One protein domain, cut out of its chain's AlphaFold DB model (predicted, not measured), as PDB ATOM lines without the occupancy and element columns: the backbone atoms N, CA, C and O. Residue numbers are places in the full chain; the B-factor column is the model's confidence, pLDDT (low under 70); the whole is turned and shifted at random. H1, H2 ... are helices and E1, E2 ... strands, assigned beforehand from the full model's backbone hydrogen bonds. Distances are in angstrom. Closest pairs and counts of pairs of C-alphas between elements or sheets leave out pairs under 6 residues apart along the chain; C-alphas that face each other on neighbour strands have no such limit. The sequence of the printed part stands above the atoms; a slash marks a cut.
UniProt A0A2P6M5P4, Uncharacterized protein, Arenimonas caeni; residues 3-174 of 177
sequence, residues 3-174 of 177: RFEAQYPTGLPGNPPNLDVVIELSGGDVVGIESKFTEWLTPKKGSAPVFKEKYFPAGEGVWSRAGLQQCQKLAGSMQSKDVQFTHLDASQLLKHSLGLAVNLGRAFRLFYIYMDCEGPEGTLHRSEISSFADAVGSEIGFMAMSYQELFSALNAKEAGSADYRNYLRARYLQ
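AT A GLANCE: This is residues 3 to 174 of the 177 residues of an uncharacterized protein of Arenimonas caeni (UniProt A0A2P6M5P4). A strongly twisted five-stranded sheet has two helices, H3 and H4, over one face, while H2 and the short H1 lie beyond these helices, farther from the sheet. At the opposite end of the long axis a helical hairpin, H5 and H6, sticks out from the end of E5, and a long stretch with no named element, residues 37 to 61, runs from E3 to H1. The printed part has 172 residues, with six named helices and five named strands in the order E1 E2 E3 H1 H2 H3 E4 H4 E5 H5 H6. The sheet is mixed, in the order E1 E2 E3 E4 E5, and the class is mixed, helices and strands. The whole is compact, with a radius of gyration of the C-alphas of 16.9 A and spans of 55 by 41 by 27 A.

HOW THE PARTS SIT: E1, residues 3 to 7, is an edge strand and forms a hairpin with E2, residues 18 to 24; N 3 and O 22 are 2.9 A apart, within hydrogen-bond range. E2 forms a second hairpin with E3, residues 30 to 36, with N 31 and O 23 at 2.8 A. E1, E2 and E3 are a meander, each strand the antiparallel neighbour of the one before. E3 is parallel to E4, residues 108 to 114, at 19 degrees, with N 36 and O 113 at 2.8 A. E4 is parallel to the other edge strand E5, residues 143 to 146, at 22 degrees, with N 112 and O 143 at 2.8 A. H3, residues 90 to 104, is on the sheet at a height of 8.1 A, over E3, and runs along the strands at 16 degrees to E3 on the local plane; its closest C-alphas to E3 are those of Leu 93 and Glu 34, 7.8 A apart. H4, residues 120 to 136, is on the same face at a height of 10.6 A, over E5 and only just over E4, on which 3 of its C-alphas fall; the C-alphas of Ile 129 and Ala 144 are its closest to E5, at 7.3 A. H3 and H4 make two layers with the sheet, helices on one face of it. Two strand-helix-strand units, parallel neighbour strands with helices between, are E4, H4, E5, with a right-handed crossover, and E3, H1 H2 H3, E4, where H1 is residues 62 to 65 and H2 residues 69 to 79. H2 is the hub, touching three helices. It touches H1 only at the corner, the closest C-alphas being those of Gln 72 and Trp 63, 5.0 A apart. H2 and H3 form a helical hairpin and only just touch, with 3 pairs of C-alphas within 8 A, made by residues 91 to 94 of H3 alone; the closest are those of Cys 71 and Leu 94, 6.7 A apart. H4 touches H2 with residues 135 to 136 alone, at a steep tilt of 44 degrees, opposite ways; the closest C-alphas, of Val 136 and Gln 70, are 5.1 A apart. H5, residues 147 to 156, only grazes the sheet with its residues 147 to 152. It forms a helical hairpin with H6, residues 162 to 172, at a shallow tilt of 25 degrees, the closest C-alphas being those of Asn 155 and Arg 165, 6.5 A apart. H6 is apart from H2, H3 and H4, among others. In H2, H3, H4, H5 and H6 every O i to N i+4 pair is within hydrogen-bond range; H1 is too short for such a pair.

IN THESE COORDINATES: E1 begins at C-alpha 3, at (31.778, 40.296, 33.222), and spans 9.8 A. E2 spans 15.7 A, E3 19.7 A, H1 5.3 A and H2 15.2 A. H3 spans 20.4 A from C-alpha 90 at (22.387, 54.687, 48.082). E4 spans 19.8 A, H4 24.4 A, E5 10.5 A and H5 14.1 A. H6 spans 15.5 A and ends at C-alpha 172, at (34.220, 34.098, 56.549).

THE WHOLE: The C-alphas of Gly 59 and Asp 163 are the two farthest apart, at 55.4 A. The printed part has no cut, and the link from E3 to H1, 25 residues, is long. The mean pLDDT of the printed part is 94.0; residues 46 to 48 and residue 174 are under 70.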
ATOM      1  N   ARG A   3      30.769  39.238  33.375       97.31
ATOM      2  CA  ARG A   3      31.778  40.296  33.222       97.31
ATOM      3  C   ARG A   3      32.078  40.912  34.585       97.31
ATOM      4  O   ARG A   3      31.168  41.046  35.394       97.31
ATOM      5  N   PHE A   4      33.326  41.304  34.803       97.12
ATOM      6  CA  PHE A   4      33.764  42.022  36.000       97.12
ATOM      7  C   PHE A   4      34.022  43.487  35.660       97.12
ATOM      8  O   PHE A   4      34.403  43.773  34.523       97.12
ATOM      9  N   GLU A   5      33.821  44.387  36.624       96.12
ATOM     10  CA  GLU A   5      34.100  45.830  36.489       96.12
ATOM     11  C   GLU A   5      33.443  46.463  35.248       96.12
ATOM     12  O   GLU A   5      33.995  47.349  34.587       96.12
ATOM     13  N   ALA A   6      32.259  45.972  34.874       95.69
ATOM     14  CA  ALA A   6      31.590  46.416  33.662       95.69
ATOM     15  C   ALA A   6      30.986  47.812  33.863       95.69
ATOM     16  O   ALA A   6      30.345  48.107  34.875       95.69
ATOM     17  N   GLN A   7      31.156  48.665  32.856       95.19
ATOM     18  CA  GLN A   7      30.699  50.047  32.887       95.19
ATOM     19  C   GLN A   7      29.407  50.232  32.101       95.19
ATOM     20  O   GLN A   7      29.295  49.810  30.952       95.19
ATOM     21  N   TYR A   8      28.464  50.946  32.714       96.31
ATOM     22  CA  TYR A   8      27.217  51.374  32.086       96.31
ATOM     23  C   TYR A   8      27.116  52.899  32.163       96.31
ATOM     24  O   TYR A   8      26.790  53.443  33.224       96.31
ATOM     25  N   PRO A   9      27.437  53.623  31.075       96.75
ATOM     26  CA  PRO A   9      27.409  55.079  31.074       96.75
ATOM     27  C   PRO A   9      26.035  55.647  31.410       96.75
ATOM     28  O   PRO A   9      25.027  55.239  30.847       96.75
ATOM     29  N   THR A  10      26.000  56.652  32.283       96.56
ATOM     30  CA  THR A  10      24.755  57.323  32.697       96.56
ATOM     31  C   THR A  10      24.224  58.322  31.665       96.56
ATOM     32  O   THR A  10      23.250  59.016  31.934       96.56
ATOM     33  N   GLY A  11      24.897  58.468  30.518       94.12
ATOM     34  CA  GLY A  11      24.626  59.523  29.535       94.12
ATOM     35  C   GLY A  11      25.073  60.927  29.971       94.12
ATOM     36  O   GLY A  11      24.855  61.893  29.246       94.12
ATOM     37  N   LEU A  12      25.711  61.057  31.141       95.12
ATOM     38  CA  LEU A  12      26.219  62.318  31.687       95.12
ATOM     39  C   LEU A  12      27.754  62.381  31.589       95.12
ATOM     40  O   LEU A  12      28.405  61.345  31.722       95.12
ATOM     41  N   PRO A  13      28.365  63.575  31.460       93.06
ATOM     42  CA  PRO A  13      29.816  63.712  31.311       93.06
ATOM     43  C   PRO A  13      30.600  63.184  32.521       93.06
ATOM     44  O   PRO A  13      30.172  63.335  33.668       93.06
ATOM     45  N   GLY A  14      31.787  62.627  32.279       90.06
ATOM     46  CA  GLY A  14      32.677  62.042  33.289       90.06
ATOM     47  C   GLY A  14      32.669  60.511  33.280       90.06
ATOM     48  O   GLY A  14      32.077  59.896  32.400       90.06
ATOM     49  N   ASN A  15      33.332  59.901  34.265       87.56
ATOM     50  CA  ASN A  15      33.500  58.449  34.282       87.56
ATOM     51  C   ASN A  15      32.184  57.731  34.629       87.56
ATOM     52  O   ASN A  15      31.493  58.154  35.570       87.56
ATOM     53  N   PRO A  16      31.840  56.659  33.896       88.62
ATOM     54  CA  PRO A  16      30.715  55.802  34.233       88.62
ATOM     55  C   PRO A  16      30.988  55.045  35.545       88.62
ATOM     56  O   PRO A  16      32.149  54.817  35.892       88.62
ATOM     57  N   PRO A  17      29.943  54.669  36.298       89.06
ATOM     58  CA  PRO A  17      30.112  53.828  37.473       89.06
ATOM     59  C   PRO A  17      30.454  52.382  37.054       89.06
ATOM     60  O   PRO A  17      29.893  51.876  36.077       89.06
ATOM     61  N   ASN A  18      31.357  51.728  37.791       92.69
ATOM     62  CA  ASN A  18      31.739  50.327  37.580       92.69
ATOM     63  C   ASN A  18      30.867  49.412  38.434       92.69
ATOM     64  O   ASN A  18      30.842  49.590  39.644       92.69
ATOM     65  N   LEU A  19      30.188  48.444  37.825       95.94
ATOM     66  CA  LEU A  19      29.598  47.335  38.575       95.94
ATOM     67  C   LEU A  19      30.652  46.249  38.778       95.94
ATOM     68  O   LEU A  19      31.269  45.826  37.797       95.94
ATOM     69  N   ASP A  20      30.794  45.758  40.008       97.19
ATOM     70  CA  ASP A  20      31.764  44.710  40.353       97.19
ATOM     71  C   ASP A  20      31.572  43.457  39.489       97.19
ATOM     72  O   ASP A  20      32.528  42.910  38.932       97.19
ATOM     73  N   VAL A  21      30.316  43.011  39.336       98.06
ATOM     74  CA  VAL A  21      29.953  41.847  38.517       98.06
ATOM     75  C   VAL A  21      28.687  42.125  37.723       98.06
ATOM     76  O   VAL A  21      27.722  42.707  38.214       98.06
ATOM     77  N   VAL A  22      28.662  41.652  36.484       98.06
ATOM     78  CA  VAL A  22      27.489  41.700  35.620       98.06
ATOM     79  C   VAL A  22      27.241  40.337  35.010       98.06
ATOM     80  O   VAL A  22      28.128  39.745  34.390       98.06
ATOM     81  N   ILE A  23      26.015  39.848  35.175       97.88
ATOM     82  CA  ILE A  23      25.563  38.562  34.655       97.88
ATOM     83  C   ILE A  23      24.478  38.817  33.617       97.88
ATOM     84  O   ILE A  23      23.417  39.347  33.920       97.88
ATOM     85  N   GLU A  24      24.740  38.405  32.388       97.06
ATOM     86  CA  GLU A  24      23.762  38.410  31.306       97.06
ATOM     87  C   GLU A  24      23.126  37.024  31.205       97.06
ATOM     88  O   GLU A  24      23.831  36.027  30.971       97.06
ATOM     89  N   LEU A  25      21.815  36.967  31.439       95.75
ATOM     90  CA  LEU A  25      21.020  35.746  31.404       95.75
ATOM     91  C   LEU A  25      20.706  35.353  29.957       95.75
ATOM     92  O   LEU A  25      20.707  36.185  29.055       95.75
ATOM     93  N   SER A  26      20.390  34.078  29.725       91.12
ATOM     94  CA  SER A  26      20.063  33.571  28.382       91.12
ATOM     95  C   SER A  26      18.851  34.256  27.740       91.12
ATOM     96  O   SER A  26      18.751  34.277  26.519       91.12
ATOM     97  N   GLY A  27      17.951  34.827  28.546       89.06
ATOM     98  CA  GLY A  27      16.800  35.609  28.083       89.06
ATOM     99  C   GLY A  27      17.107  37.071  27.737       89.06
ATOM    100  O   GLY A  27      16.190  37.790  27.358       89.06
ATOM    101  N   GLY A  28      18.358  37.524  27.878       89.56
ATOM    102  CA  GLY A  28      18.778  38.906  27.610       89.56
ATOM    103  C   GLY A  28      18.673  39.857  28.808       89.56
ATOM    104  O   GLY A  28      19.252  40.939  28.765       89.56
ATOM    105  N   ASP A  29      18.004  39.453  29.892       94.94
ATOM    106  CA  ASP A  29      17.993  40.217  31.141       94.94
ATOM    107  C   ASP A  29      19.391  40.282  31.768       94.94
ATOM    108  O   ASP A  29      20.128  39.290  31.821       94.94
ATOM    109  N   VAL A  30      19.736  41.456  32.295       97.88
ATOM    110  CA  VAL A  30      21.032  41.708  32.933       97.88
ATOM    111  C   VAL A  30      20.880  41.858  34.441       97.88
ATOM    112  O   VAL A  30      20.071  42.639  34.933       97.88
ATOM    113  N   VAL A  31      21.721  41.164  35.197       98.19
ATOM    114  CA  VAL A  31      21.868  41.354  36.639       98.19
ATOM    115  C   VAL A  31      23.168  42.105  36.895       98.19
ATOM    116  O   VAL A  31      24.253  41.560  36.686       98.19
ATOM    117  N   GLY A  32      23.057  43.360  37.322       98.25
ATOM    118  CA  GLY A  32      24.181  44.130  37.844       98.25
ATOM    119  C   GLY A  32      24.347  43.853  39.331       98.25
ATOM    120  O   GLY A  32      23.363  43.898  40.066       98.25
ATOM    121  N   ILE A  33      25.565  43.564  39.770       98.44
ATOM    122  CA  ILE A  33      25.891  43.278  41.164       98.44
ATOM    123  C   ILE A  33      26.884  44.328  41.648       98.44
ATOM    124  O   ILE A  33      27.948  44.505  41.058       98.44
ATOM    125  N   GLU A  34      26.517  44.985  42.739       97.88
ATOM    126  CA  GLU A  34      27.407  45.793  43.561       97.88
ATOM    127  C   GLU A  34      27.675  45.037  44.856       97.88
ATOM    128  O   GLU A  34      26.744  44.552  45.503       97.88
ATOM    129  N   SER A  35      28.936  44.942  45.252       96.75
ATOM    130  CA  SER A  35      29.357  44.201  46.424       96.75
ATOM    131  C   SER A  35      30.112  45.095  47.407       96.75
ATOM    132  O   SER A  35      30.951  45.909  47.033       96.75
ATOM    133  N   LYS A  36      29.801  44.966  48.696       95.50
ATOM    134  CA  LYS A  36      30.484  45.688  49.775       95.50
ATOM    135  C   LYS A  36      30.897  44.714  50.859       95.50
ATOM    136  O   LYS A  36      30.082  43.988  51.413       95.50
ATOM    137  N   PHE A  37      32.175  44.680  51.180       93.00
ATOM    138  CA  PHE A  37      32.678  43.879  52.277       93.00
ATOM    139  C   PHE A  37      32.584  44.680  53.581       93.00
ATOM    140  O   PHE A  37      31.542  44.669  54.227       93.00
ATOM    141  N   THR A  38      33.618  45.430  53.954       91.38
ATOM    142  CA  THR A  38      33.649  46.236  55.191       91.38
ATOM    143  C   THR A  38      33.529  47.736  54.938       91.38
ATOM    144  O   THR A  38      33.539  48.526  55.877       91.38
ATOM    145  N   GLU A  39      33.431  48.167  53.682       92.44
ATOM    146  CA  GLU A  39      33.412  49.581  53.298       92.44
ATOM    147  C   GLU A  39      32.201  50.320  53.881       92.44
ATOM    148  O   GLU A  39      32.321  51.485  54.254       92.44
ATOM    149  N   TRP A  40      31.054  49.641  53.999       92.56
ATOM    150  CA  TRP A  40      29.809  50.214  54.526       92.56
ATOM    151  C   TRP A  40      29.883  50.534  56.029       92.56
ATOM    152  O   TRP A  40      29.141  51.388  56.510       92.56
ATOM    153  N   LEU A  41      30.809  49.918  56.778       92.06
ATOM    154  CA  LEU A  41      31.016  50.220  58.202       92.06
ATOM    155  C   LEU A  41      31.538  51.641  58.421       92.06
ATOM    156  O   LEU A  41      31.371  52.190  59.504       92.06
ATOM    157  N   THR A  42      32.163  52.245  57.407       90.44
ATOM    158  CA  THR A  42      32.617  53.634  57.482       90.44
ATOM    159  C   THR A  42      31.470  54.568  57.096       90.44
ATOM    160  O   THR A  42      31.100  54.604  55.918       90.44
ATOM    161  N   PRO A  43      30.934  55.376  58.031       87.88
ATOM    162  CA  PRO A  43      29.821  56.267  57.735       87.88
ATOM    163  C   PRO A  43      30.177  57.281  56.648       87.88
ATOM    164  O   PRO A  43      31.278  57.852  56.625       87.88
ATOM    165  N   LYS A  44      29.225  57.570  55.763       80.31
ATOM    166  CA  LYS A  44      29.386  58.633  54.768       80.31
ATOM    167  C   LYS A  44      29.373  60.004  55.459       80.31
ATOM    168  O   LYS A  44      28.447  60.353  56.184       80.31
ATOM    169  N   LYS A  45      30.414  60.816  55.230       71.94
ATOM    170  CA  LYS A  45      30.522  62.179  55.789       71.94
ATOM    171  C   LYS A  45      29.514  63.126  55.116       71.94
ATOM    172  O   LYS A  45      29.522  63.259  53.896       71.94
ATOM    173  N   GLY A  46      28.705  63.834  55.907       59.31
ATOM    174  CA  GLY A  46      27.559  64.637  55.436       59.31
ATOM    175  C   GLY A  46      27.831  66.073  54.947       59.31
ATOM    176  O   GLY A  46      26.884  66.853  54.807       59.31
ATOM    177  N   SER A  47      29.089  66.475  54.725       56.91
ATOM    178  CA  SER A  47      29.420  67.867  54.362       56.91
ATOM    179  C   SER A  47      29.339  68.179  52.861       56.91
ATOM    180  O   SER A  47      29.168  69.342  52.505       56.91
ATOM    181  N   ALA A  48      29.423  67.178  51.979       65.94
ATOM    182  CA  ALA A  48      29.335  67.358  50.527       65.94
ATOM    183  C   ALA A  48      27.914  67.076  49.997       65.94
ATOM    184  O   ALA A  48      27.191  66.275  50.597       65.94
ATOM    185  N   PRO A  49      27.498  67.693  48.871       75.00
ATOM    186  CA  PRO A  49      26.259  67.313  48.202       75.00
ATOM    187  C   PRO A  49      26.311  65.841  47.776       75.00
ATOM    188  O   PRO A  49      27.331  65.364  47.272       75.00
ATOM    189  N   VAL A  50      25.197  65.132  47.973       89.19
ATOM    190  CA  VAL A  50      25.097  63.682  47.731       89.19
ATOM    191  C   VAL A  50      25.332  63.350  46.253       89.19
ATOM    192  O   VAL A  50      26.016  62.378  45.912       89.19
ATOM    193  N   PHE A  51      24.827  64.202  45.361       93.88
ATOM    194  CA  PHE A  51      25.060  64.119  43.927       93.88
ATOM    195  C   PHE A  51      25.727  65.386  43.390       93.88
ATOM    196  O   PHE A  51      25.506  66.497  43.868       93.88
ATOM    197  N   LYS A  52      26.526  65.211  42.333       93.50
ATOM    198  CA  LYS A  52      27.047  66.329  41.535       93.50
ATOM    199  C   LYS A  52      25.899  67.001  40.772       93.50
ATOM    200  O   LYS A  52      24.982  66.310  40.336       93.50
ATOM    201  N   GLU A  53      26.021  68.299  40.504       94.06
ATOM    202  CA  GLU A  53      25.002  69.111  39.809       94.06
ATOM    203  C   GLU A  53      24.512  68.500  38.490       94.06
ATOM    204  O   GLU A  53      23.329  68.567  38.181       94.06
ATOM    205  N   LYS A  54      25.384  67.803  37.748       94.81
ATOM    206  CA  LYS A  54      25.024  67.125  36.488       94.81
ATOM    207  C   LYS A  54      23.860  66.124  36.599       94.81
ATOM    208  O   LYS A  54      23.268  65.790  35.582       94.81
ATOM    209  N   TYR A  55      23.566  65.612  37.796       96.38
ATOM    210  CA  TYR A  55      22.440  64.701  38.040       96.38
ATOM    211  C   TYR A  55      21.102  65.435  38.251       96.38
ATOM    212  O   TYR A  55      20.053  64.799  38.247       96.38
ATOM    213  N   PHE A  56      21.131  66.761  38.399       96.44
ATOM    214  CA  PHE A  56      19.966  67.626  38.577       96.44
ATOM    215  C   PHE A  56      19.985  68.763  37.540       96.44
ATOM    216  O   PHE A  56      20.151  69.929  37.903       96.44
ATOM    217  N   PRO A  57      19.869  68.446  36.234       95.38
ATOM    218  CA  PRO A  57      19.766  69.467  35.200       95.38
ATOM    219  C   PRO A  57      18.463  70.266  35.346       95.38
ATOM    220  O   PRO A  57      17.498  69.804  35.954       95.38
ATOM    221  N   ALA A  58      18.407  71.445  34.725       91.25
ATOM    222  CA  ALA A  58      17.154  72.178  34.592       91.25
ATOM    223  C   ALA A  58      16.150  71.367  33.747       91.25
ATOM    224  O   ALA A  58      16.478  70.925  32.644       91.25
ATOM    225  N   GLY A  59      14.926  71.193  34.255       92.06
ATOM    226  CA  GLY A  59      13.853  70.459  33.580       92.06
ATOM    227  C   GLY A  59      13.658  69.040  34.115       92.06
ATOM    228  O   GLY A  59      13.716  68.808  35.320       92.06
ATOM    229  N   GLU A  60      13.363  68.098  33.218       94.25
ATOM    230  CA  GLU A  60      13.113  66.706  33.597       94.25
ATOM    231  C   GLU A  60      14.373  66.054  34.185       94.25
ATOM    232  O   GLU A  60      15.456  66.100  33.588       94.25
ATOM    233  N   GLY A  61      14.205  65.413  35.341       97.38
ATOM    234  CA  GLY A  61      15.272  64.710  36.036       97.38
ATOM    235  C   GLY A  61      15.826  63.518  35.248       97.38
ATOM    236  O   GLY A  61      15.128  62.868  34.468       97.38
ATOM    237  N   VAL A  62      17.111  63.222  35.450       98.19
ATOM    238  CA  VAL A  62      17.835  62.213  34.658       98.19
ATOM    239  C   VAL A  62      17.313  60.790  34.871       98.19
ATOM    240  O   VAL A  62      17.286  60.013  33.921       98.19
ATOM    241  N   TRP A  63      16.854  60.454  36.082       98.50
ATOM    242  CA  TRP A  63      16.242  59.154  36.372       98.50
ATOM    243  C   TRP A  63      14.825  59.078  35.800       98.50
ATOM    244  O   TRP A  63      14.485  58.078  35.172       98.50
ATOM    245  N   SER A  64      14.037  60.152  35.917       98.19
ATOM    246  CA  SER A  64      12.697  60.240  35.317       98.19
ATOM    247  C   SER A  64      12.729  60.012  33.808       98.19
ATOM    248  O   SER A  64      11.960  59.195  33.305       98.19
ATOM    249  N   ARG A  65      13.681  60.640  33.103       97.62
ATOM    250  CA  ARG A  65      13.885  60.450  31.658       97.62
ATOM    251  C   ARG A  65      14.218  59.002  31.286       97.62
ATOM    252  O   ARG A  65      13.867  58.548  30.204       97.62
ATOM    253  N   ALA A  66      14.883  58.273  32.183       97.56
ATOM    254  CA  ALA A  66      15.174  56.848  32.031       97.56
ATOM    255  C   ALA A  66      14.008  55.936  32.482       97.56
ATOM    256  O   ALA A  66      14.166  54.718  32.553       97.56
ATOM    257  N   GLY A  67      12.840  56.505  32.806       97.62
ATOM    258  CA  GLY A  67      11.669  55.767  33.280       97.62
ATOM    259  C   GLY A  67      11.752  55.320  34.744       97.62
ATOM    260  O   GLY A  67      11.057  54.379  35.120       97.62
ATOM    261  N   LEU A  68      12.603  55.959  35.555       98.44
ATOM    262  CA  LEU A  68      12.827  55.649  36.972       98.44
ATOM    263  C   LEU A  68      12.349  56.809  37.869       98.44
ATOM    264  O   LEU A  68      13.139  57.619  38.365       98.44
ATOM    265  N   GLN A  69      11.034  56.944  38.036       98.44
ATOM    266  CA  GLN A  69      10.422  58.068  38.751       98.44
ATOM    267  C   GLN A  69      10.655  57.997  40.265       98.44
ATOM    268  O   GLN A  69      10.927  59.015  40.907       98.44
ATOM    269  N   GLN A  70      10.587  56.803  40.847       98.56
ATOM    270  CA  GLN A  70      10.852  56.571  42.264       98.56
ATOM    271  C   GLN A  70      12.332  56.791  42.579       98.56
ATOM    272  O   GLN A  70      12.653  57.483  43.546       98.56
ATOM    273  N   CYS A  71      13.238  56.334  41.706       98.62
ATOM    274  CA  CYS A  71      14.656  56.673  41.823       98.62
ATOM    275  C   CYS A  71      14.900  58.189  41.760       98.62
ATOM    276  O   CYS A  71      15.689  58.702  42.555       98.62
ATOM    277  N   GLN A  72      14.217  58.922  40.867       98.62
ATOM    278  CA  GLN A  72      14.334  60.385  40.810       98.62
ATOM    279  C   GLN A  72      13.868  61.040  42.113       98.62
ATOM    280  O   GLN A  72      14.535  61.947  42.620       98.62
ATOM    281  N   LYS A  73      12.732  60.586  42.655       98.50
ATOM    282  CA  LYS A  73      12.176  61.087  43.915       98.50
ATOM    283  C   LYS A  73      13.144  60.850  45.072       98.50
ATOM    284  O   LYS A  73      13.456  61.793  45.792       98.50
ATOM    285  N   LEU A  74      13.664  59.627  45.207       98.56
ATOM    286  CA  LEU A  74      14.636  59.282  46.242       98.56
ATOM    287  C   LEU A  74      15.916  60.118  46.114       98.56
ATOM    288  O   LEU A  74      16.374  60.684  47.104       98.56
ATOM    289  N   ALA A  75      16.457  60.261  44.898       98.19
ATOM    290  CA  ALA A  75      17.621  61.107  44.651       98.19
ATOM    291  C   ALA A  75      17.366  62.558  45.088       98.19
ATOM    292  O   ALA A  75      18.227  63.164  45.725       98.19
ATOM    293  N   GLY A  76      16.182  63.102  44.781       97.56
ATOM    294  CA  GLY A  76      15.756  64.434  45.208       97.56
ATOM    295  C   GLY A  76      15.709  64.583  46.729       97.56
ATOM    296  O   GLY A  76      16.342  65.494  47.255       97.56
ATOM    297  N   SER A  77      15.048  63.658  47.432       97.25
ATOM    298  CA  SER A  77      14.973  63.652  48.903       97.25
ATOM    299  C   SER A  77      16.339  63.495  49.575       97.25
ATOM    300  O   SER A  77      16.593  64.079  50.626       97.25
ATOM    301  N   MET A  78      17.251  62.734  48.966       96.00
ATOM    302  CA  MET A  78      18.637  62.641  49.430       96.00
ATOM    303  C   MET A  78      19.403  63.948  49.202       96.00
ATOM    304  O   MET A  78      20.178  64.375  50.056       96.00
ATOM    305  N   GLN A  79      19.182  64.608  48.063       95.25
ATOM    306  CA  GLN A  79      19.830  65.875  47.732       95.25
ATOM    307  C   GLN A  79      19.353  67.026  48.636       95.25
ATOM    308  O   GLN A  79      20.174  67.859  49.022       95.25
ATOM    309  N   SER A  80      18.066  67.057  49.009       94.19
ATOM    310  CA  SER A  80      17.495  68.008  49.981       94.19
ATOM    311  C   SER A  80      17.797  67.659  51.443       94.19
ATOM    312  O   SER A  80      17.543  68.481  52.319       94.19
ATOM    313  N   LYS A  81      18.399  66.488  51.704       92.62
ATOM    314  CA  LYS A  81      18.700  65.928  53.036       92.62
ATOM    315  C   LYS A  81      17.476  65.515  53.867       92.62
ATOM    316  O   LYS A  81      17.637  65.245  55.059       92.62
ATOM    317  N   ASP A  82      16.304  65.399  53.244       93.94
ATOM    318  CA  ASP A  82      15.086  64.861  53.873       93.94
ATOM    319  C   ASP A  82      15.221  63.364  54.182       93.94
ATOM    320  O   ASP A  82      14.661  62.860  55.152       93.94
ATOM    321  N   VAL A  83      15.986  62.651  53.350       94.31
ATOM    322  CA  VAL A  83      16.358  61.246  53.542       94.31
ATOM    323  C   VAL A  83      17.875  61.148  53.555       94.31
ATOM    324  O   VAL A  83      18.556  61.769  52.740       94.31
ATOM    325  N   GLN A  84      18.420  60.356  54.475       93.44
ATOM    326  CA  GLN A  84      19.859  60.154  54.598       93.44
ATOM    327  C   GLN A  84      20.156  58.674  54.802       93.44
ATOM    328  O   GLN A  84      19.437  57.981  55.515       93.44
ATOM    329  N   PHE A  85      21.231  58.223  54.164       95.00
ATOM    330  CA  PHE A  85      21.791  56.891  54.338       95.00
ATOM    331  C   PHE A  85      23.203  57.055  54.897       95.00
ATOM    332  O   PHE A  85      24.027  57.774  54.325       95.00
ATOM    333  N   THR A  86      23.450  56.433  56.040       94.50
ATOM    334  CA  THR A  86      24.686  56.532  56.815       94.50
ATOM    335  C   THR A  86      25.690  55.484  56.359       94.50
ATOM    336  O   THR A  86      26.854  55.814  56.121       94.50
ATOM    337  N   HIS A  87      25.232  54.240  56.215       95.38
ATOM    338  CA  HIS A  87      26.053  53.072  55.907       95.38
ATOM    339  C   HIS A  87      25.856  52.591  54.469       95.38
ATOM    340  O   HIS A  87      26.824  52.247  53.788       95.38
ATOM    341  N   LEU A  88      24.620  52.619  53.967       96.56
ATOM    342  CA  LEU A  88      24.322  52.266  52.585       96.56
ATOM    343  C   LEU A  88      24.750  53.386  51.626       96.56
ATOM    344  O   LEU A  88      24.275  54.519  51.716       96.56
ATOM    345  N   ASP A  89      25.571  53.072  50.619       95.19
ATOM    346  CA  ASP A  89      25.865  54.017  49.531       95.19
ATOM    347  C   ASP A  89      24.734  54.058  48.491       95.19
ATOM    348  O   ASP A  89      24.896  53.716  47.316       95.19
ATOM    349  N   ALA A  90      23.564  54.521  48.931       96.69
ATOM    350  CA  ALA A  90      22.387  54.687  48.082       96.69
ATOM    351  C   ALA A  90      22.670  55.601  46.874       96.69
ATOM    352  O   ALA A  90      22.097  55.417  45.799       96.69
ATOM    353  N   SER A  91      23.602  56.556  47.007       95.81
ATOM    354  CA  SER A  91      23.998  57.437  45.905       95.81
ATOM    355  C   SER A  91      24.655  56.658  44.767       95.81
ATOM    356  O   SER A  91      24.449  56.977  43.595       95.81
ATOM    357  N   GLN A  92      25.467  55.654  45.101       95.75
ATOM    358  CA  GLN A  92      26.153  54.814  44.134       95.75
ATOM    359  C   GLN A  92      25.164  53.849  43.476       95.75
ATOM    360  O   GLN A  92      25.113  53.784  42.249       95.75
ATOM    361  N   LEU A  93      24.289  53.212  44.262       98.00
ATOM    362  CA  LEU A  93      23.220  52.344  43.749       98.00
ATOM    363  C   LEU A  93      22.295  53.075  42.763       98.00
ATOM    364  O   LEU A  93      21.972  52.546  41.696       98.00
ATOM    365  N   LEU A  94      21.933  54.330  43.049       98.31
ATOM    366  CA  LEU A  94      21.152  55.159  42.127       98.31
ATOM    367  C   LEU A  94      21.916  55.489  40.837       98.31
ATOM    368  O   LEU A  94      21.315  55.513  39.762       98.31
ATOM    369  N   LYS A  95      23.236  55.704  40.900       98.12
ATOM    370  CA  LYS A  95      24.067  55.927  39.700       98.12
ATOM    371  C   LYS A  95      24.156  54.668  38.835       98.12
ATOM    372  O   LYS A  95      24.021  54.785  37.619       98.12
ATOM    373  N   HIS A  96      24.322  53.486  39.437       98.19
ATOM    374  CA  HIS A  96      24.264  52.214  38.706       98.19
ATOM    375  C   HIS A  96      22.903  52.006  38.056       98.19
ATOM    376  O   HIS A  96      22.837  51.675  36.877       98.19
ATOM    377  N   SER A  97      21.826  52.274  38.794       98.31
ATOM    378  CA  SER A  97      20.455  52.167  38.290       98.31
ATOM    379  C   SER A  97      20.224  53.042  37.058       98.31
ATOM    380  O   SER A  97      19.665  52.574  36.071       98.31
ATOM    381  N   LEU A  98      20.704  54.291  37.087       98.50
ATOM    382  CA  LEU A  98      20.640  55.192  35.935       98.50
ATOM    383  C   LEU A  98      21.444  54.653  34.751       98.50
ATOM    384  O   LEU A  98      20.938  54.627  33.636       98.50
ATOM    385  N   GLY A  99      22.687  54.223  34.989       98.06
ATOM    386  CA  GLY A  99      23.542  53.652  33.949       98.06
ATOM    387  C   GLY A  99      22.897  52.439  33.284       98.06
ATOM    388  O   GLY A  99      22.779  52.392  32.062       98.06
ATOM    389  N   LEU A 100      22.413  51.484  34.078       98.12
ATOM    390  CA  LEU A 100      21.723  50.299  33.574       98.12
ATOM    391  C   LEU A 100      20.465  50.680  32.785       98.12
ATOM    392  O   LEU A 100      20.303  50.215  31.661       98.12
ATOM    393  N   ALA A 101      19.627  51.581  33.302       98.06
ATOM    394  CA  ALA A 101      18.397  51.981  32.621       98.06
ATOM    395  C   ALA A 101      18.639  52.723  31.300       98.06
ATOM    396  O   ALA A 101      17.945  52.470  30.319       98.06
ATOM    397  N   VAL A 102      19.652  53.590  31.236       97.69
ATOM    398  CA  VAL A 102      20.018  54.305  30.001       97.69
ATOM    399  C   VAL A 102      20.448  53.339  28.893       97.69
ATOM    400  O   VAL A 102      20.153  53.578  27.727       97.69
ATOM    401  N   ASN A 103      21.131  52.249  29.245       97.06
ATOM    402  CA  ASN A 103      21.693  51.319  28.261       97.06
ATOM    403  C   ASN A 103      20.783  50.118  27.967       97.06
ATOM    404  O   ASN A 103      20.881  49.536  26.890       97.06
ATOM    405  N   LEU A 104      19.928  49.724  28.914       96.62
ATOM    406  CA  LEU A 104      19.155  48.474  28.870       96.62
ATOM    407  C   LEU A 104      17.642  48.688  29.042       96.62
ATOM    408  O   LEU A 104      16.868  47.729  29.037       96.62
ATOM    409  N   GLY A 105      17.190  49.928  29.241       95.81
ATOM    410  CA  GLY A 105      15.796  50.229  29.548       95.81
ATOM    411  C   GLY A 105      15.357  49.575  30.859       95.81
ATOM    412  O   GLY A 105      15.858  49.899  31.930       95.81
ATOM    413  N   ARG A 106      14.394  48.652  30.791       93.88
ATOM    414  CA  ARG A 106      13.835  47.948  31.964       93.88
ATOM    415  C   ARG A 106      14.351  46.508  32.114       93.88
ATOM    416  O   ARG A 106      13.982  45.845  33.081       93.88
ATOM    417  N   ALA A 107      15.185  46.034  31.183       96.19
ATOM    418  CA  ALA A 107      15.690  44.657  31.116       96.19
ATOM    419  C   ALA A 107      16.893  44.429  32.049       96.19
ATOM    420  O   ALA A 107      17.950  43.936  31.648       96.19
ATOM    421  N   PHE A 108      16.765  44.864  33.307       98.00
ATOM    422  CA  PHE A 108      17.811  44.675  34.300       98.00
ATOM    423  C   PHE A 108      17.283  44.493  35.727       98.00
ATOM    424  O   PHE A 108      16.132  44.811  36.059       98.00
ATOM    425  N   ARG A 109      18.172  43.988  36.581       98.25
ATOM    426  CA  ARG A 109      18.043  43.927  38.039       98.25
ATOM    427  C   ARG A 109      19.324  44.442  38.685       98.25
ATOM    428  O   ARG A 109      20.409  44.184  38.162       98.25
ATOM    429  N   LEU A 110      19.199  45.142  39.810       98.50
ATOM    430  CA  LEU A 110      20.339  45.553  40.629       98.50
ATOM    431  C   LEU A 110      20.380  44.725  41.916       98.50
ATOM    432  O   LEU A 110      19.450  44.772  42.716       98.50
ATOM    433  N   PHE A 111      21.468  43.989  42.111       98.38
ATOM    434  CA  PHE A 111      21.749  43.236  43.324       98.38
ATOM    435  C   PHE A 111      22.813  43.935  44.153       98.38
ATOM    436  O   PHE A 111      23.864  44.310  43.641       98.38
ATOM    437  N   TYR A 112      22.553  44.043  45.447       98.50
ATOM    438  CA  TYR A 112      23.510  44.496  46.438       98.50
ATOM    439  C   TYR A 112      23.931  43.324  47.324       98.50
ATOM    440  O   TYR A 112      23.100  42.739  48.019       98.50
ATOM    441  N   ILE A 113      25.210  42.963  47.296       98.00
ATOM    442  CA  ILE A 113      25.766  41.918  48.158       98.00
ATOM    443  C   ILE A 113      26.615  42.570  49.237       98.00
ATOM    444  O   ILE A 113      27.450  43.417  48.928       98.00
ATOM    445  N   TYR A 114      26.432  42.185  50.497       96.88
ATOM    446  CA  TYR A 114      27.170  42.809  51.593       96.88
ATOM    447  C   TYR A 114      27.663  41.828  52.651       96.88
ATOM    448  O   TYR A 114      27.040  40.801  52.887       96.88
ATOM    449  N   MET A 115      28.783  42.112  53.321       95.19
ATOM    450  CA  MET A 115      29.149  41.345  54.521       95.19
ATOM    451  C   MET A 115      28.299  41.859  55.672       95.19
ATOM    452  O   MET A 115      28.444  43.019  56.050       95.19
ATOM    453  N   ASP A 116      27.407  41.027  56.207       94.25
ATOM    454  CA  ASP A 116      26.604  41.444  57.352       94.25
ATOM    455  C   ASP A 116      27.429  41.397  58.641       94.25
ATOM    456  O   ASP A 116      28.366  40.605  58.765       94.25
ATOM    457  N   CYS A 117      27.096  42.253  59.598       90.12
ATOM    458  CA  CYS A 117      27.738  42.287  60.907       90.12
ATOM    459  C   CYS A 117      26.682  42.446  62.004       90.12
ATOM    460  O   CYS A 117      25.630  43.069  61.818       90.12
ATOM    461  N   GLU A 118      26.970  41.881  63.172       89.94
ATOM    462  CA  GLU A 118      26.188  42.158  64.371       89.94
ATOM    463  C   GLU A 118      26.488  43.566  64.900       89.94
ATOM    464  O   GLU A 118      27.501  44.178  64.561       89.94
ATOM    465  N   GLY A 119      25.593  44.079  65.743       93.56
ATOM    466  CA  GLY A 119      25.738  45.386  66.379       93.56
ATOM    467  C   GLY A 119      24.883  46.503  65.763       93.56
ATOM    468  O   GLY A 119      24.075  46.265  64.850       93.56
ATOM    469  N   PRO A 120      25.003  47.725  66.312       95.44
ATOM    470  CA  PRO A 120      24.193  48.875  65.914       95.44
ATOM    471  C   PRO A 120      24.349  49.245  64.437       95.44
ATOM    472  O   PRO A 120      23.350  49.480  63.759       95.44
ATOM    473  N   GLU A 121      25.578  49.236  63.921       95.31
ATOM    474  CA  GLU A 121      25.907  49.602  62.543       95.31
ATOM    475  C   GLU A 121      25.252  48.639  61.550       95.31
ATOM    476  O   GLU A 121      24.601  49.075  60.603       95.31
ATOM    477  N   GLY A 122      25.354  47.326  61.790       95.88
ATOM    478  CA  GLY A 122      24.704  46.318  60.949       95.88
ATOM    479  C   GLY A 122      23.181  46.398  61.005       95.88
ATOM    480  O   GLY A 122      22.508  46.290  59.983       95.88
ATOM    481  N   THR A 123      22.621  46.676  62.185       97.12
ATOM    482  CA  THR A 123      21.174  46.890  62.343       97.12
ATOM    483  C   THR A 123      20.695  48.096  61.537       97.12
ATOM    484  O   THR A 123      19.693  48.001  60.823       97.12
ATOM    485  N   LEU A 124      21.429  49.208  61.600       97.06
ATOM    486  CA  LEU A 124      21.120  50.406  60.830       97.06
ATOM    487  C   LEU A 124      21.286  50.165  59.326       97.06
ATOM    488  O   LEU A 124      20.386  50.498  58.563       97.06
ATOM    489  N   HIS A 125      22.373  49.524  58.898       97.50
ATOM    490  CA  HIS A 125      22.610  49.196  57.493       97.50
ATOM    491  C   HIS A 125      21.496  48.313  56.906       97.50
ATOM    492  O   HIS A 125      20.989  48.613  55.827       97.50
ATOM    493  N   ARG A 126      21.030  47.283  57.627       97.88
ATOM    494  CA  ARG A 126      19.883  46.463  57.189       97.88
ATOM    495  C   ARG A 126      18.589  47.280  57.073       97.88
ATOM    496  O   ARG A 126      17.856  47.122  56.098       97.88
ATOM    497  N   SER A 127      18.326  48.180  58.024       98.25
ATOM    498  CA  SER A 127      17.179  49.105  57.965       98.25
ATOM    499  C   SER A 127      17.260  50.048  56.757       98.25
ATOM    500  O   SER A 127      16.270  50.275  56.056       98.25
ATOM    501  N   GLU A 128      18.456  50.551  56.458       98.25
ATOM    502  CA  GLU A 128      18.740  51.392  55.297       98.25
ATOM    503  C   GLU A 128      18.539  50.640  53.976       98.25
ATOM    504  O   GLU A 128      17.935  51.188  53.056       98.25
ATOM    505  N   ILE A 129      18.964  49.376  53.885       98.56
ATOM    506  CA  ILE A 129      18.709  48.513  52.719       98.56
ATOM    507  C   ILE A 129      17.205  48.347  52.488       98.56
ATOM    508  O   ILE A 129      16.748  48.516  51.357       98.56
ATOM    509  N   SER A 130      16.431  48.062  53.543       98.50
ATOM    510  CA  SER A 130      14.968  47.957  53.447       98.50
ATOM    511  C   SER A 130      14.346  49.276  52.990       98.50
ATOM    512  O   SER A 130      13.575  49.297  52.037       98.50
ATOM    513  N   SER A 131      14.744  50.390  53.608       98.50
ATOM    514  CA  SER A 131      14.240  51.724  53.261       98.50
ATOM    515  C   SER A 131      14.561  52.100  51.812       98.50
ATOM    516  O   SER A 131      13.738  52.702  51.125       98.50
ATOM    517  N   PHE A 132      15.750  51.734  51.325       98.69
ATOM    518  CA  PHE A 132      16.131  51.929  49.931       98.69
ATOM    519  C   PHE A 132      15.266  51.086  48.992       98.69
ATOM    520  O   PHE A 132      14.750  51.624  48.013       98.69
ATOM    521  N   ALA A 133      15.085  49.796  49.298       98.69
ATOM    522  CA  ALA A 133      14.262  48.879  48.512       98.69
ATOM    523  C   ALA A 133      12.818  49.388  48.380       98.69
ATOM    524  O   ALA A 133      12.290  49.455  47.269       98.69
ATOM    525  N   ASP A 134      12.221  49.826  49.489       98.56
ATOM    526  CA  ASP A 134      10.872  50.393  49.514       98.56
ATOM    527  C   ASP A 134      10.787  51.688  48.696       98.56
ATOM    528  O   ASP A 134       9.829  51.904  47.953       98.56
ATOM    529  N   ALA A 135      11.806  52.547  48.792       98.50
ATOM    530  CA  ALA A 135      11.818  53.841  48.123       98.50
ATOM    531  C   ALA A 135      12.009  53.761  46.600       98.50
ATOM    532  O   ALA A 135      11.522  54.647  45.901       98.50
ATOM    533  N   VAL A 136      12.717  52.751  46.082       98.25
ATOM    534  CA  VAL A 136      12.870  52.524  44.627       98.25
ATOM    535  C   VAL A 136      11.793  51.598  44.052       98.25
ATOM    536  O   VAL A 136      11.613  51.535  42.830       98.25
ATOM    537  N   GLY A 137      11.086  50.870  44.918       97.25
ATOM    538  CA  GLY A 137      10.028  49.940  44.556       97.25
ATOM    539  C   GLY A 137      10.474  48.906  43.519       97.25
ATOM    540  O   GLY A 137      11.590  48.386  43.529       97.25
ATOM    541  N   SER A 138       9.590  48.610  42.567       96.88
ATOM    542  CA  SER A 138       9.851  47.634  41.504       96.88
ATOM    543  C   SER A 138      10.654  48.191  40.324       96.88
ATOM    544  O   SER A 138      10.889  47.463  39.356       96.88
ATOM    545  N   GLU A 139      11.084  49.461  40.365       96.56
ATOM    546  CA  GLU A 139      11.746  50.090  39.224       96.56
ATOM    547  C   GLU A 139      13.019  49.326  38.868       96.56
ATOM    548  O   GLU A 139      13.152  48.790  37.778       96.56
ATOM    549  N   ILE A 140      13.944  49.161  39.789       97.69
ATOM    550  CA  ILE A 140      15.249  48.587  39.437       97.69
ATOM    551  C   ILE A 140      15.323  47.080  39.712       97.69
ATOM    552  O   ILE A 140      16.392  46.482  39.605       97.69
ATOM    553  N   GLY A 141      14.188  46.483  40.107       97.50
ATOM    554  CA  GLY A 141      14.098  45.129  40.652       97.50
ATOM    555  C   GLY A 141      15.208  44.855  41.664       97.50
ATOM    556  O   GLY A 141      15.967  43.897  41.503       97.50
ATOM    557  N   PHE A 142      15.334  45.768  42.631       98.62
ATOM    558  CA  PHE A 142      16.387  45.750  43.631       98.62
ATOM    559  C   PHE A 142      16.296  44.487  44.481       98.62
ATOM    560  O   PHE A 142      15.217  44.127  44.951       98.62
ATOM    561  N   MET A 143      17.435  43.846  44.705       98.19
ATOM    562  CA  MET A 143      17.576  42.766  45.672       98.19
ATOM    563  C   MET A 143      18.833  42.987  46.496       98.19
ATOM    564  O   MET A 143      19.833  43.497  45.996       98.19
ATOM    565  N   ALA A 144      18.790  42.569  47.754       98.25
ATOM    566  CA  ALA A 144      19.946  42.576  48.630       98.25
ATOM    567  C   ALA A 144      20.116  41.204  49.278       98.25
ATOM    568  O   ALA A 144      19.130  40.522  49.555       98.25
ATOM    569  N   MET A 145      21.364  40.795  49.483       97.06
ATOM    570  CA  MET A 145      21.710  39.537  50.137       97.06
ATOM    571  C   MET A 145      23.049  39.691  50.851       97.06
ATOM    572  O   MET A 145      23.978  40.299  50.323       97.06
ATOM    573  N   SER A 146      23.183  39.113  52.033       96.75
ATOM    574  CA  SER A 146      24.471  39.052  52.713       96.75
ATOM    575  C   SER A 146      25.403  37.998  52.089       96.75
ATOM    576  O   SER A 146      24.961  36.998  51.519       96.75
ATOM    577  N   TYR A 147      26.720  38.154  52.240       95.19
ATOM    578  CA  TYR A 147      27.683  37.106  51.889       95.19
ATOM    579  C   TYR A 147      27.408  35.811  52.666       95.19
ATOM    580  O   TYR A 147      27.580  34.720  52.124       95.19
ATOM    581  N   GLN A 148      26.925  35.916  53.904       93.31
ATOM    582  CA  GLN A 148      26.515  34.786  54.731       93.31
ATOM    583  C   GLN A 148      25.369  33.984  54.098       93.31
ATOM    584  O   GLN A 148      25.454  32.754  53.999       93.31
ATOM    585  N   GLU A 149      24.324  34.662  53.623       94.50
ATOM    586  CA  GLU A 149      23.212  34.034  52.902       94.50
ATOM    587  C   GLU A 149      23.674  33.439  51.571       94.50
ATOM    588  O   GLU A 149      23.331  32.296  51.260       94.50
ATOM    589  N   LEU A 150      24.513  34.160  50.818       94.00
ATOM    590  CA  LEU A 150      25.066  33.673  49.555       94.00
ATOM    591  C   LEU A 150      25.860  32.377  49.754       94.00
ATOM    592  O   LEU A 150      25.628  31.394  49.051       94.00
ATOM    593  N   PHE A 151      26.785  32.345  50.714       92.38
ATOM    594  CA  PHE A 151      27.599  31.160  50.986       92.38
ATOM    595  C   PHE A 151      26.749  29.984  51.472       92.38
ATOM    596  O   PHE A 151      26.971  28.850  51.041       92.38
ATOM    597  N   SER A 152      25.734  30.252  52.296       90.94
ATOM    598  CA  SER A 152      24.769  29.236  52.727       90.94
ATOM    599  C   SER A 152      23.992  28.659  51.539       90.94
ATOM    600  O   SER A 152      23.876  27.438  51.412       90.94
ATOM    601  N   ALA A 153      23.534  29.510  50.617       92.56
ATOM    602  CA  ALA A 153      22.825  29.094  49.410       92.56
ATOM    603  C   ALA A 153      23.719  28.297  48.444       92.56
ATOM    604  O   ALA A 153      23.289  27.271  47.913       92.56
ATOM    605  N   LEU A 154      24.970  28.724  48.239       91.94
ATOM    606  CA  LEU A 154      25.944  27.990  47.425       91.94
ATOM    607  C   LEU A 154      26.230  26.603  48.008       91.94
ATOM    608  O   LEU A 154      26.356  25.638  47.255       91.94
ATOM    609  N   ASN A 155      26.299  26.492  49.336       89.38
ATOM    610  CA  ASN A 155      26.473  25.211  50.010       89.38
ATOM    611  C   ASN A 155      25.254  24.300  49.856       89.38
ATOM    612  O   ASN A 155      25.413  23.149  49.463       89.38
ATOM    613  N   ALA A 156      24.048  24.823  50.087       91.38
ATOM    614  CA  ALA A 156      22.809  24.061  49.946       91.38
ATOM    615  C   ALA A 156      22.577  23.548  48.514       91.38
ATOM    616  O   ALA A 156      21.978  22.495  48.325       91.38
ATOM    617  N   LYS A 157      23.057  24.282  47.503       94.19
ATOM    618  CA  LYS A 157      22.969  23.893  46.085       94.19
ATOM    619  C   LYS A 157      24.158  23.070  45.588       94.19
ATOM    620  O   LYS A 157      24.247  22.827  44.390       94.19
ATOM    621  N   GLU A 158      25.093  22.723  46.473       91.56
ATOM    622  CA  GLU A 158      26.349  22.044  46.133       91.56
ATOM    623  C   GLU A 158      27.109  22.718  44.970       91.56
ATOM    624  O   GLU A 158      27.787  22.070  44.175       91.56
ATOM    625  N   ALA A 159      27.016  24.048  44.870       88.81
ATOM    626  CA  ALA A 159      27.521  24.796  43.727       88.81
ATOM    627  C   ALA A 159      29.060  24.822  43.700       88.81
ATOM    628  O   ALA A 159      29.711  25.227  44.668       88.81
ATOM    629  N   GLY A 160      29.656  24.420  42.576       88.88
ATOM    630  CA  GLY A 160      31.108  24.432  42.378       88.88
ATOM    631  C   GLY A 160      31.863  23.384  43.208       88.88
ATOM    632  O   GLY A 160      31.328  22.331  43.550       88.88
ATOM    633  N   SER A 161      33.128  23.666  43.528       93.25
ATOM    634  CA  SER A 161      33.989  22.749  44.291       93.25
ATOM    635  C   SER A 161      33.643  22.734  45.784       93.25
ATOM    636  O   SER A 161      33.546  23.790  46.413       93.25
ATOM    637  N   ALA A 162      33.531  21.533  46.362       92.38
ATOM    638  CA  ALA A 162      33.344  21.346  47.800       92.38
ATOM    639  C   ALA A 162      34.490  21.964  48.619       92.38
ATOM    640  O   ALA A 162      34.232  22.618  49.631       92.38
ATOM    641  N   ASP A 163      35.733  21.845  48.149       93.75
ATOM    642  CA  ASP A 163      36.906  22.418  48.819       93.75
ATOM    643  C   ASP A 163      36.826  23.942  48.881       93.75
ATOM    644  O   ASP A 163      37.105  24.551  49.914       93.75
ATOM    645  N   TYR A 164      36.369  24.569  47.794       91.19
ATOM    646  CA  TYR A 164      36.226  26.020  47.747       91.19
ATOM    647  C   TYR A 164      35.098  26.512  48.661       91.19
ATOM    648  O   TYR A 164      35.277  27.482  49.397       91.19
ATOM    649  N   ARG A 165      33.958  25.807  48.695       91.81
ATOM    650  CA  ARG A 165      32.878  26.117  49.646       91.81
ATOM    651  C   ARG A 165      33.340  25.976  51.099       91.81
ATOM    652  O   ARG A 165      33.043  26.840  51.923       91.81
ATOM    653  N   ASN A 166      34.110  24.931  51.404       90.56
ATOM    654  CA  ASN A 166      34.690  24.722  52.730       90.56
ATOM    655  C   ASN A 166      35.662  25.842  53.116       90.56
ATOM    656  O   ASN A 166      35.593  26.338  54.240       90.56
ATOM    657  N   TYR A 167      36.511  26.277  52.183       91.31
ATOM    658  CA  TYR A 167      37.405  27.417  52.376       91.31
ATOM    659  C   TYR A 167      36.635  28.705  52.705       91.31
ATOM    660  O   TYR A 167      36.942  29.358  53.703       91.31
ATOM    661  N   LEU A 168      35.610  29.049  51.913       90.06
ATOM    662  CA  LEU A 168      34.806  30.257  52.136       90.06
ATOM    663  C   LEU A 168      34.137  30.238  53.513       90.06
ATOM    664  O   LEU A 168      34.215  31.219  54.253       90.06
ATOM    665  N   ARG A 169      33.546  29.100  53.898       86.25
ATOM    666  CA  ARG A 169      32.937  28.927  55.221       86.25
ATOM    667  C   ARG A 169      33.959  29.090  56.343       86.25
ATOM    668  O   ARG A 169      33.692  29.805  57.301       86.25
ATOM    669  N   ALA A 170      35.118  28.445  56.229       88.62
ATOM    670  CA  ALA A 170      36.154  28.513  57.256       88.62
ATOM    671  C   ALA A 170      36.704  29.934  57.430       88.62
ATOM    672  O   ALA A 170      36.956  30.362  58.550       88.62
ATOM    673  N   ARG A 171      36.860  30.673  56.329       87.56
ATOM    674  CA  ARG A 171      37.431  32.020  56.341       87.56
ATOM    675  C   ARG A 171      36.452  33.101  56.797       87.56
ATOM    676  O   ARG A 171      36.890  34.053  57.433       87.56
ATOM    677  N   TYR A 172      35.176  32.990  56.430       85.19
ATOM    678  CA  TYR A 172      34.220  34.098  56.549       85.19
ATOM    679  C   TYR A 172      33.018  33.819  57.457       85.19
ATOM    680  O   TYR A 172      32.334  34.763  57.828       85.19
ATOM    681  N   LEU A 173      32.740  32.556  57.801       81.25
ATOM    682  CA  LEU A 173      31.574  32.168  58.612       81.25
ATOM    683  C   LEU A 173      31.943  31.558  59.968       81.25
ATOM    684  O   LEU A 173      31.056  31.122  60.699       81.25
ATOM    685  N   GLN A 174      33.230  31.486  60.315       69.00
ATOM    686  CA  GLN A 174      33.619  31.117  61.672       69.00
ATOM    687  C   GLN A 174      33.409  32.316  62.597       69.00
ATOM    688  O   GLN A 174      33.926  33.402  62.337       69.00
TER     689      GLN A 174